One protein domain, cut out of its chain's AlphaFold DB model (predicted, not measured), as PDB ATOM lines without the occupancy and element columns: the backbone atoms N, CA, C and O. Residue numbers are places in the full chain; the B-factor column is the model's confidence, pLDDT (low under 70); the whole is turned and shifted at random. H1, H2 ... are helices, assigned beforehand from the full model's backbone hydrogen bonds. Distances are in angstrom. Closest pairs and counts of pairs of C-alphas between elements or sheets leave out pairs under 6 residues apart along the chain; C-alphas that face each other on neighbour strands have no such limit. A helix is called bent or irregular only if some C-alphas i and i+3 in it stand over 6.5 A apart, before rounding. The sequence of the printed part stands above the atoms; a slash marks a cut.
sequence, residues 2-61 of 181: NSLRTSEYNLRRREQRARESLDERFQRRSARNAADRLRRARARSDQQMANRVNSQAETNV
ATOM      1  N   ASN A   2      34.523   2.069 -52.789       60.16
ATOM      2  CA  ASN A   2      34.791   2.270 -51.349       60.16
ATOM      3  C   ASN A   2      34.819   0.987 -50.492       60.16
ATOM      4  O   ASN A   2      35.511   0.966 -49.487       60.16
ATOM      5  N   SER A   3      34.134  -0.089 -50.895       60.91
ATOM      6  CA  SER A   3      34.033  -1.332 -50.099       60.91
ATOM      7  C   SER A   3      35.377  -2.061 -49.918       60.91
ATOM      8  O   SER A   3      35.711  -2.494 -48.816       60.91
ATOM      9  N   LEU A   4      36.193  -2.115 -50.979       66.75
ATOM     10  CA  LEU A   4      37.514  -2.759 -50.962       66.75
ATOM     11  C   LEU A   4      38.531  -1.991 -50.097       66.75
ATOM     12  O   LEU A   4      39.320  -2.595 -49.382       66.75
ATOM     13  N   ARG A   5      38.463  -0.651 -50.069       70.81
ATOM     14  CA  ARG A   5      39.304   0.164 -49.172       70.81
ATOM     15  C   ARG A   5      38.985  -0.091 -47.699       70.81
ATOM     16  O   ARG A   5      39.893  -0.164 -46.872       70.81
ATOM     17  N   THR A   6      37.707  -0.244 -47.359       73.62
ATOM     18  CA  THR A   6      37.285  -0.524 -45.982       73.62
ATOM     19  C   THR A   6      37.660  -1.943 -45.558       73.62
ATOM     20  O   THR A   6      38.043  -2.152 -44.405       73.62
ATOM     21  N   SER A   7      37.580  -2.928 -46.461       77.12
ATOM     22  CA  SER A   7      37.975  -4.308 -46.157       77.12
ATOM     23  C   SER A   7      39.487  -4.435 -45.941       77.12
ATOM     24  O   SER A   7      39.893  -5.027 -44.940       77.12
ATOM     25  N   GLU A   8      40.312  -3.795 -46.774       81.88
ATOM     26  CA  GLU A   8      41.770  -3.753 -46.595       81.88
ATOM     27  C   GLU A   8      42.178  -3.043 -45.299       81.88
ATOM     28  O   GLU A   8      43.019  -3.543 -44.549       81.88
ATOM     29  N   TYR A   9      41.546  -1.907 -44.982       81.38
ATOM     30  CA  TYR A   9      41.763  -1.201 -43.717       81.38
ATOM     31  C   TYR A   9      41.456  -2.098 -42.508       81.38
ATOM     32  O   TYR A   9      42.227  -2.162 -41.545       81.38
ATOM     33  N   ASN A  10      40.340  -2.828 -42.557       83.56
ATOM     34  CA  ASN A  10      39.942  -3.737 -41.488       83.56
ATOM     35  C   ASN A  10      40.875  -4.951 -41.373       83.56
ATOM     36  O   ASN A  10      41.157  -5.373 -40.249       83.56
ATOM     37  N   LEU A  11      41.376  -5.483 -42.493       85.00
ATOM     38  CA  LEU A  11      42.324  -6.597 -42.521       85.00
ATOM     39  C   LEU A  11      43.672  -6.190 -41.913       85.00
ATOM     40  O   LEU A  11      44.107  -6.808 -40.942       85.00
ATOM     41  N   ARG A  12      44.257  -5.072 -42.366       81.44
ATOM     42  CA  ARG A  12      45.511  -4.528 -41.811       81.44
ATOM     43  C   ARG A  12      45.398  -4.253 -40.312       81.44
ATOM     44  O   ARG A  12      46.281  -4.598 -39.532       81.44
ATOM     45  N   ARG A  13      44.261  -3.701 -39.874       77.38
ATOM     46  CA  ARG A  13      43.976  -3.449 -38.453       77.38
ATOM     47  C   ARG A  13      43.838  -4.739 -37.635       77.38
ATOM     48  O   ARG A  13      44.114  -4.714 -36.437       77.38
ATOM     49  N   ARG A  14      43.375  -5.847 -38.227       78.19
ATOM     50  CA  ARG A  14      43.300  -7.165 -37.568       78.19
ATOM     51  C   ARG A  14      44.679  -7.810 -37.455       78.19
ATOM     52  O   ARG A  14      45.015  -8.280 -36.374       78.19
ATOM     53  N   GLU A  15      45.478  -7.769 -38.515       83.56
ATOM     54  CA  GLU A  15      46.850  -8.293 -38.525       83.56
ATOM     55  C   GLU A  15      47.747  -7.552 -37.532       83.56
ATOM     56  O   GLU A  15      48.473  -8.173 -36.758       83.56
ATOM     57  N   GLN A  16      47.625  -6.225 -37.469       76.12
ATOM     58  CA  GLN A  16      48.345  -5.412 -36.492       76.12
ATOM     59  C   GLN A  16      47.954  -5.796 -35.054       76.12
ATOM     60  O   GLN A  16      48.823  -5.983 -34.214       76.12
ATOM     61  N   ARG A  17      46.664  -6.064 -34.791       75.94
ATOM     62  CA  ARG A  17      46.183  -6.561 -33.484       75.94
ATOM     63  C   ARG A  17      46.644  -7.969 -33.115       75.94
ATOM     64  O   ARG A  17      46.616  -8.319 -31.931       75.94
ATOM     65  N   ALA A  18      46.989  -8.785 -34.107       77.31
ATOM     66  CA  ALA A  18      47.515 -10.127 -33.898       77.31
ATOM     67  C   ALA A  18      49.007 -10.109 -33.521       77.31
ATOM     68  O   ALA A  18      49.453 -11.020 -32.834       77.31
ATOM     69  N   ARG A  19      49.749  -9.067 -33.928       81.25
ATOM     70  CA  ARG A  19      51.190  -8.895 -33.661       81.25
ATOM     71  C   ARG A  19      51.515  -8.102 -32.391       81.25
ATOM     72  O   ARG A  19      52.662  -8.090 -31.969       81.25
ATOM     73  N   GLU A  20      50.525  -7.440 -31.803       82.69
ATOM     74  CA  GLU A  20      50.699  -6.636 -30.590       82.69
ATOM     75  C   GLU A  20      50.982  -7.475 -29.344       82.69
ATOM     76  O   GLU A  20      50.362  -8.521 -29.116       82.69
ATOM     77  N   SER A  21      51.829  -6.936 -28.472       88.44
ATOM     78  CA  SER A  21      52.111  -7.528 -27.167       88.44
ATOM     79  C   SER A  21      50.944  -7.347 -26.178       88.44
ATOM     80  O   SER A  21      50.021  -6.543 -26.370       88.44
ATOM     81  N   LEU A  22      50.961  -8.107 -25.076       83.44
ATOM     82  CA  LEU A  22      49.957  -7.976 -24.012       83.44
ATOM     83  C   LEU A  22      49.962  -6.578 -23.374       83.44
ATOM     84  O   LEU A  22      48.885  -6.058 -23.067       83.44
ATOM     85  N   ASP A  23      51.139  -5.967 -23.234       87.75
ATOM     86  CA  ASP A  23      51.302  -4.623 -22.678       87.75
ATOM     87  C   ASP A  23      50.695  -3.558 -23.608       87.75
ATOM     88  O   ASP A  23      49.857  -2.757 -23.193       87.75
ATOM     89  N   GLU A  24      50.948  -3.647 -24.916       85.31
ATOM     90  CA  GLU A  24      50.337  -2.759 -25.916       85.31
ATOM     91  C   GLU A  24      48.805  -2.895 -25.968       85.31
ATOM     92  O   GLU A  24      48.073  -1.918 -26.187       85.31
ATOM     93  N   ARG A  25      48.273  -4.109 -25.757       84.19
ATOM     94  CA  ARG A  25      46.823  -4.338 -25.624       84.19
ATOM     95  C   ARG A  25      46.260  -3.738 -24.342       84.19
ATOM     96  O   ARG A  25      45.113  -3.273 -24.353       84.19
ATOM     97  N   PHE A  26      47.005  -3.785 -23.242       85.00
ATOM     98  CA  PHE A  26      46.606  -3.178 -21.976       85.00
ATOM     99  C   PHE A  26      46.585  -1.652 -22.092       85.00
ATOM    100  O   PHE A  26      45.547  -1.038 -21.833       85.00
ATOM    101  N   GLN A  27      47.654  -1.054 -22.616       86.88
ATOM    102  CA  GLN A  27      47.765   0.384 -22.866       86.88
ATOM    103  C   GLN A  27      46.655   0.892 -23.792       86.88
ATOM    104  O   GLN A  27      46.002   1.890 -23.490       86.88
ATOM    105  N   ARG A  28      46.329   0.173 -24.875       85.38
ATOM    106  CA  ARG A  28      45.229   0.576 -25.768       85.38
ATOM    107  C   ARG A  28      43.856   0.485 -25.116       85.38
ATOM    108  O   ARG A  28      43.005   1.337 -25.373       85.38
ATOM    109  N   ARG A  29      43.606  -0.548 -24.306       83.69
ATOM    110  CA  ARG A  29      42.357  -0.658 -23.534       83.69
ATOM    111  C   ARG A  29      42.259   0.463 -22.504       83.69
ATOM    112  O   ARG A  29      41.206   1.086 -22.415       83.69
ATOM    113  N   SER A  30      43.357   0.777 -21.821       88.31
ATOM    114  CA  SER A  30      43.454   1.920 -20.909       88.31
ATOM    115  C   SER A  30      43.148   3.241 -21.626       88.31
ATOM    116  O   SER A  30      42.259   3.975 -21.201       88.31
ATOM    117  N   ALA A  31      43.766   3.486 -22.787       85.19
ATOM    118  CA  ALA A  31      43.529   4.679 -23.599       85.19
ATOM    119  C   ALA A  31      42.077   4.788 -24.098       85.19
ATOM    120  O   ALA A  31      41.489   5.869 -24.061       85.19
ATOM    121  N   ARG A  32      41.454   3.675 -24.517       84.69
ATOM    122  CA  ARG A  32      40.026   3.653 -24.896       84.69
ATOM    123  C   ARG A  32      39.120   3.960 -23.710       84.69
ATOM    124  O   ARG A  32      38.226   4.790 -23.836       84.69
ATOM    125  N   ASN A  33      39.385   3.347 -22.560       87.38
ATOM    126  CA  ASN A  33      38.628   3.596 -21.338       87.38
ATOM    127  C   ASN A  33      38.779   5.055 -20.876       87.38
ATOM    128  O   ASN A  33      37.803   5.655 -20.432       87.38
ATOM    129  N   ALA A  34      39.970   5.648 -21.009       89.12
ATOM    130  CA  ALA A  34      40.210   7.063 -20.729       89.12
ATOM    131  C   ALA A  34      39.445   7.980 -21.702       89.12
ATOM    132  O   ALA A  34      38.786   8.925 -21.265       89.12
ATOM    133  N   ALA A  35      39.448   7.665 -23.001       85.56
ATOM    134  CA  ALA A  35      38.682   8.401 -24.005       85.56
ATOM    135  C   ALA A  35      37.163   8.313 -23.764       85.56
ATOM    136  O   ALA A  35      36.458   9.312 -23.896       85.56
ATOM    137  N   ASP A  36      36.651   7.151 -23.352       90.25
ATOM    138  CA  ASP A  36      35.237   6.977 -23.002       90.25
ATOM    139  C   ASP A  36      34.844   7.752 -21.745       90.25
ATOM    140  O   ASP A  36      33.772   8.362 -21.709       90.25
ATOM    141  N   ARG A  37      35.718   7.799 -20.730       87.38
ATOM    142  CA  ARG A  37      35.513   8.665 -19.557       87.38
ATOM    143  C   ARG A  37      35.429  10.131 -19.965       87.38
ATOM    144  O   ARG A  37      34.510  10.814 -19.523       87.38
ATOM    145  N   LEU A  38      36.330  10.591 -20.835       89.25
ATOM    146  CA  LEU A  38      36.332  11.971 -21.316       89.25
ATOM    147  C   LEU A  38      35.073  12.291 -22.132       89.25
ATOM    148  O   LEU A  38      34.463  13.334 -21.917       89.25
ATOM    149  N   ARG A  39      34.631  11.382 -23.009       88.50
ATOM    150  CA  ARG A  39      33.373  11.535 -23.759       88.50
ATOM    151  C   ARG A  39      32.163  11.655 -22.838       88.50
ATOM    152  O   ARG A  39      31.348  12.549 -23.027       88.50
ATOM    153  N   ARG A  40      32.068  10.807 -21.810       88.19
ATOM    154  CA  ARG A  40      30.985  10.878 -20.814       88.19
ATOM    155  C   ARG A  40      31.062  12.135 -19.949       88.19
ATOM    156  O   ARG A  40      30.024  12.642 -19.540       88.19
ATOM    157  N   ALA A  41      32.262  12.620 -19.637       87.25
ATOM    158  CA  ALA A  41      32.445  13.873 -18.911       87.25
ATOM    159  C   ALA A  41      31.985  15.071 -19.752       87.25
ATOM    160  O   ALA A  41      31.237  15.902 -19.249       87.25
ATOM    161  N   ARG A  42      32.344  15.105 -21.044       86.00
ATOM    162  CA  ARG A  42      31.863  16.120 -21.993       86.00
ATOM    163  C   ARG A  42      30.350  16.069 -22.150       86.00
ATOM    164  O   ARG A  42      29.713  17.069 -21.885       86.00
ATOM    165  N   ALA A  43      29.769  14.896 -22.401       85.00
ATOM    166  CA  ALA A  43      28.316  14.751 -22.506       85.00
ATOM    167  C   ALA A  43      27.573  15.207 -21.234       85.00
ATOM    168  O   ALA A  43      26.515  15.815 -21.325       85.00
ATOM    169  N   ARG A  44      28.134  14.955 -20.041       85.75
ATOM    170  CA  ARG A  44      27.576  15.476 -18.782       85.75
ATOM    171  C   ARG A  44      27.718  16.990 -18.655       85.75
ATOM    172  O   ARG A  44      26.777  17.625 -18.203       85.75
ATOM    173  N   SER A  45      28.852  17.555 -19.065       83.12
ATOM    174  CA  SER A  45      29.062  19.005 -19.110       83.12
ATOM    175  C   SER A  45      28.117  19.682 -20.104       83.12
ATOM    176  O   SER A  45      27.524  20.702 -19.776       83.12
ATOM    177  N   ASP A  46      27.935  19.101 -21.289       80.38
ATOM    178  CA  ASP A  46      27.036  19.594 -22.333       80.38
ATOM    179  C   ASP A  46      25.583  19.526 -21.855       80.38
ATOM    180  O   ASP A  46      24.851  20.503 -21.973       80.38
ATOM    181  N   GLN A  47      25.187  18.418 -21.215       77.12
ATOM    182  CA  GLN A  47      23.871  18.293 -20.588       77.12
ATOM    183  C   GLN A  47      23.688  19.296 -19.442       77.12
ATOM    184  O   GLN A  47      22.617  19.873 -19.297       77.12
ATOM    185  N   GLN A  48      24.717  19.530 -18.626       77.12
ATOM    186  CA  GLN A  48      24.663  20.504 -17.538       77.12
ATOM    187  C   GLN A  48      24.561  21.936 -18.073       77.12
ATOM    188  O   GLN A  48      23.822  22.737 -17.508       77.12
ATOM    189  N   MET A  49      25.245  22.256 -19.175       65.56
ATOM    190  CA  MET A  49      25.095  23.535 -19.870       65.56
ATOM    191  C   MET A  49      23.710  23.675 -20.499       65.56
ATOM    192  O   MET A  49      23.092  24.715 -20.323       65.56
ATOM    193  N   ALA A  50      23.180  22.634 -21.146       69.81
ATOM    194  CA  ALA A  50      21.823  22.635 -21.688       69.81
ATOM    195  C   ALA A  50      20.776  22.835 -20.582       69.81
ATOM    196  O   ALA A  50      19.912  23.696 -20.699       69.81
ATOM    197  N   ASN A  51      20.906  22.121 -19.461       70.56
ATOM    198  CA  ASN A  51      20.028  22.282 -18.304       70.56
ATOM    199  C   ASN A  51      20.170  23.675 -17.665       70.56
ATOM    200  O   ASN A  51      19.179  24.229 -17.209       70.56
ATOM    201  N   ARG A  52      21.375  24.262 -17.638       68.19
ATOM    202  CA  ARG A  52      21.612  25.615 -17.109       68.19
ATOM    203  C   ARG A  52      21.044  26.699 -18.022       68.19
ATOM    204  O   ARG A  52      20.482  27.658 -17.514       68.19
ATOM    205  N   VAL A  53      21.173  26.540 -19.338       65.00
ATOM    206  CA  VAL A  53      20.583  27.440 -20.338       65.00
ATOM    207  C   VAL A  53      19.061  27.338 -20.309       65.00
ATOM    208  O   VAL A  53      18.402  28.370 -20.305       65.00
ATOM    209  N   ASN A  54      18.504  26.127 -20.211       52.41
ATOM    210  CA  ASN A  54      17.061  25.923 -20.070       52.41
ATOM    211  C   ASN A  54      16.548  26.499 -18.749       52.41
ATOM    212  O   ASN A  54      15.595  27.261 -18.767       52.41
ATOM    213  N   SER A  55      17.236  26.249 -17.632       50.34
ATOM    214  CA  SER A  55      16.906  26.862 -16.342       50.34
ATOM    215  C   SER A  55      16.999  28.389 -16.400       50.34
ATOM    216  O   SER A  55      16.104  29.051 -15.895       50.34
ATOM    217  N   GLN A  56      18.012  28.966 -17.060       55.47
ATOM    218  CA  GLN A  56      18.101  30.416 -17.257       55.47
ATOM    219  C   GLN A  56      16.958  30.950 -18.127       55.47
ATOM    220  O   GLN A  56      16.367  31.970 -17.784       55.47
ATOM    221  N   ALA A  57      16.624  30.273 -19.226       51.06
ATOM    222  CA  ALA A  57      15.505  30.641 -20.087       51.06
ATOM    223  C   ALA A  57      14.169  30.571 -19.329       51.06
ATOM    224  O   ALA A  57      13.409  31.530 -19.371       51.06
ATOM    225  N   GLU A  58      13.931  29.508 -18.557       49.09
ATOM    226  CA  GLU A  58      12.758  29.350 -17.689       49.09
ATOM    227  C   GLU A  58      12.701  30.445 -16.609       49.09
ATOM    228  O   GLU A  58      11.665  31.083 -16.439       49.09
ATOM    229  N   THR A  59      13.820  30.752 -15.939       50.38
ATOM    230  CA  THR A  59      13.872  31.832 -14.932       50.38
ATOM    231  C   THR A  59      13.678  33.226 -15.531       50.38
ATOM    232  O   THR A  59      13.171  34.113 -14.853       50.38
ATOM    233  N   ASN A  60      14.037  33.431 -16.801       49.78
ATOM    234  CA  ASN A  60      13.843  34.706 -17.500       49.78
ATOM    235  C   ASN A  60      12.430  34.859 -18.088       49.78
ATOM    236  O   ASN A  60      12.038  35.969 -18.436       49.78
ATOM    237  N   VAL A  61      11.666  33.766 -18.191       50.16
ATOM    238  CA  VAL A  61      10.237  33.758 -18.562       50.16
ATOM    239  C   VAL A  61       9.338  33.913 -17.323       50.16
ATOM    240  O   VAL A  61       8.115  33.992 -17.449       50.16
TER     241      VAL A  61
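Overview. This is residues 2 to 61 of the 181 residues of an uncharacterized protein of Araneus ventricosus (UniProt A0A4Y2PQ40). Two helices that meet at a corner make an open V with unequal arms: H1 is the shorter arm, H2 the long one, and no other part fills the space between them. The printed part has 60 residues, with two named helices in the order H1, H2 and no named strand; the class is all helix. It is extended, with a radius of gyration of the C-alphas of 20.5 A, and flat, spanning 60 by 34 by 5 A.

Arrangement. H1, residues 2 to 19, joins H2, residues 22 to 60, by a tight link of 2 residues, Glu 20 and Ser 21. The two helices are apart, but only just: their closest C-alphas are 8.2 A from each other. Residues 2 to 16, 18 to 24 and 26 to 61 stand free. In H1 and H2 every O i to N i+4 pair is within hydrogen-bond range. Neither helix is bent.

Along the chain. H1 begins at C-alpha 2, (34.791, 2.270, -51.349), and measures 26.6 A from first to last C-alpha. H2 begins at C-alpha 22, (49.957, -7.976, -24.012), and ends at C-alpha 60, (13.843, 34.706, -17.500), 56.3 A away.

Size, cuts and confidence. The C-alphas farthest apart, of Arg 19 and Val 61, are 61.0 A apart. The printed part has no cut. Mean pLDDT of the printed part is 76.6; residues 2 to 4, 49 to 50 and 52 to 61 are under 70.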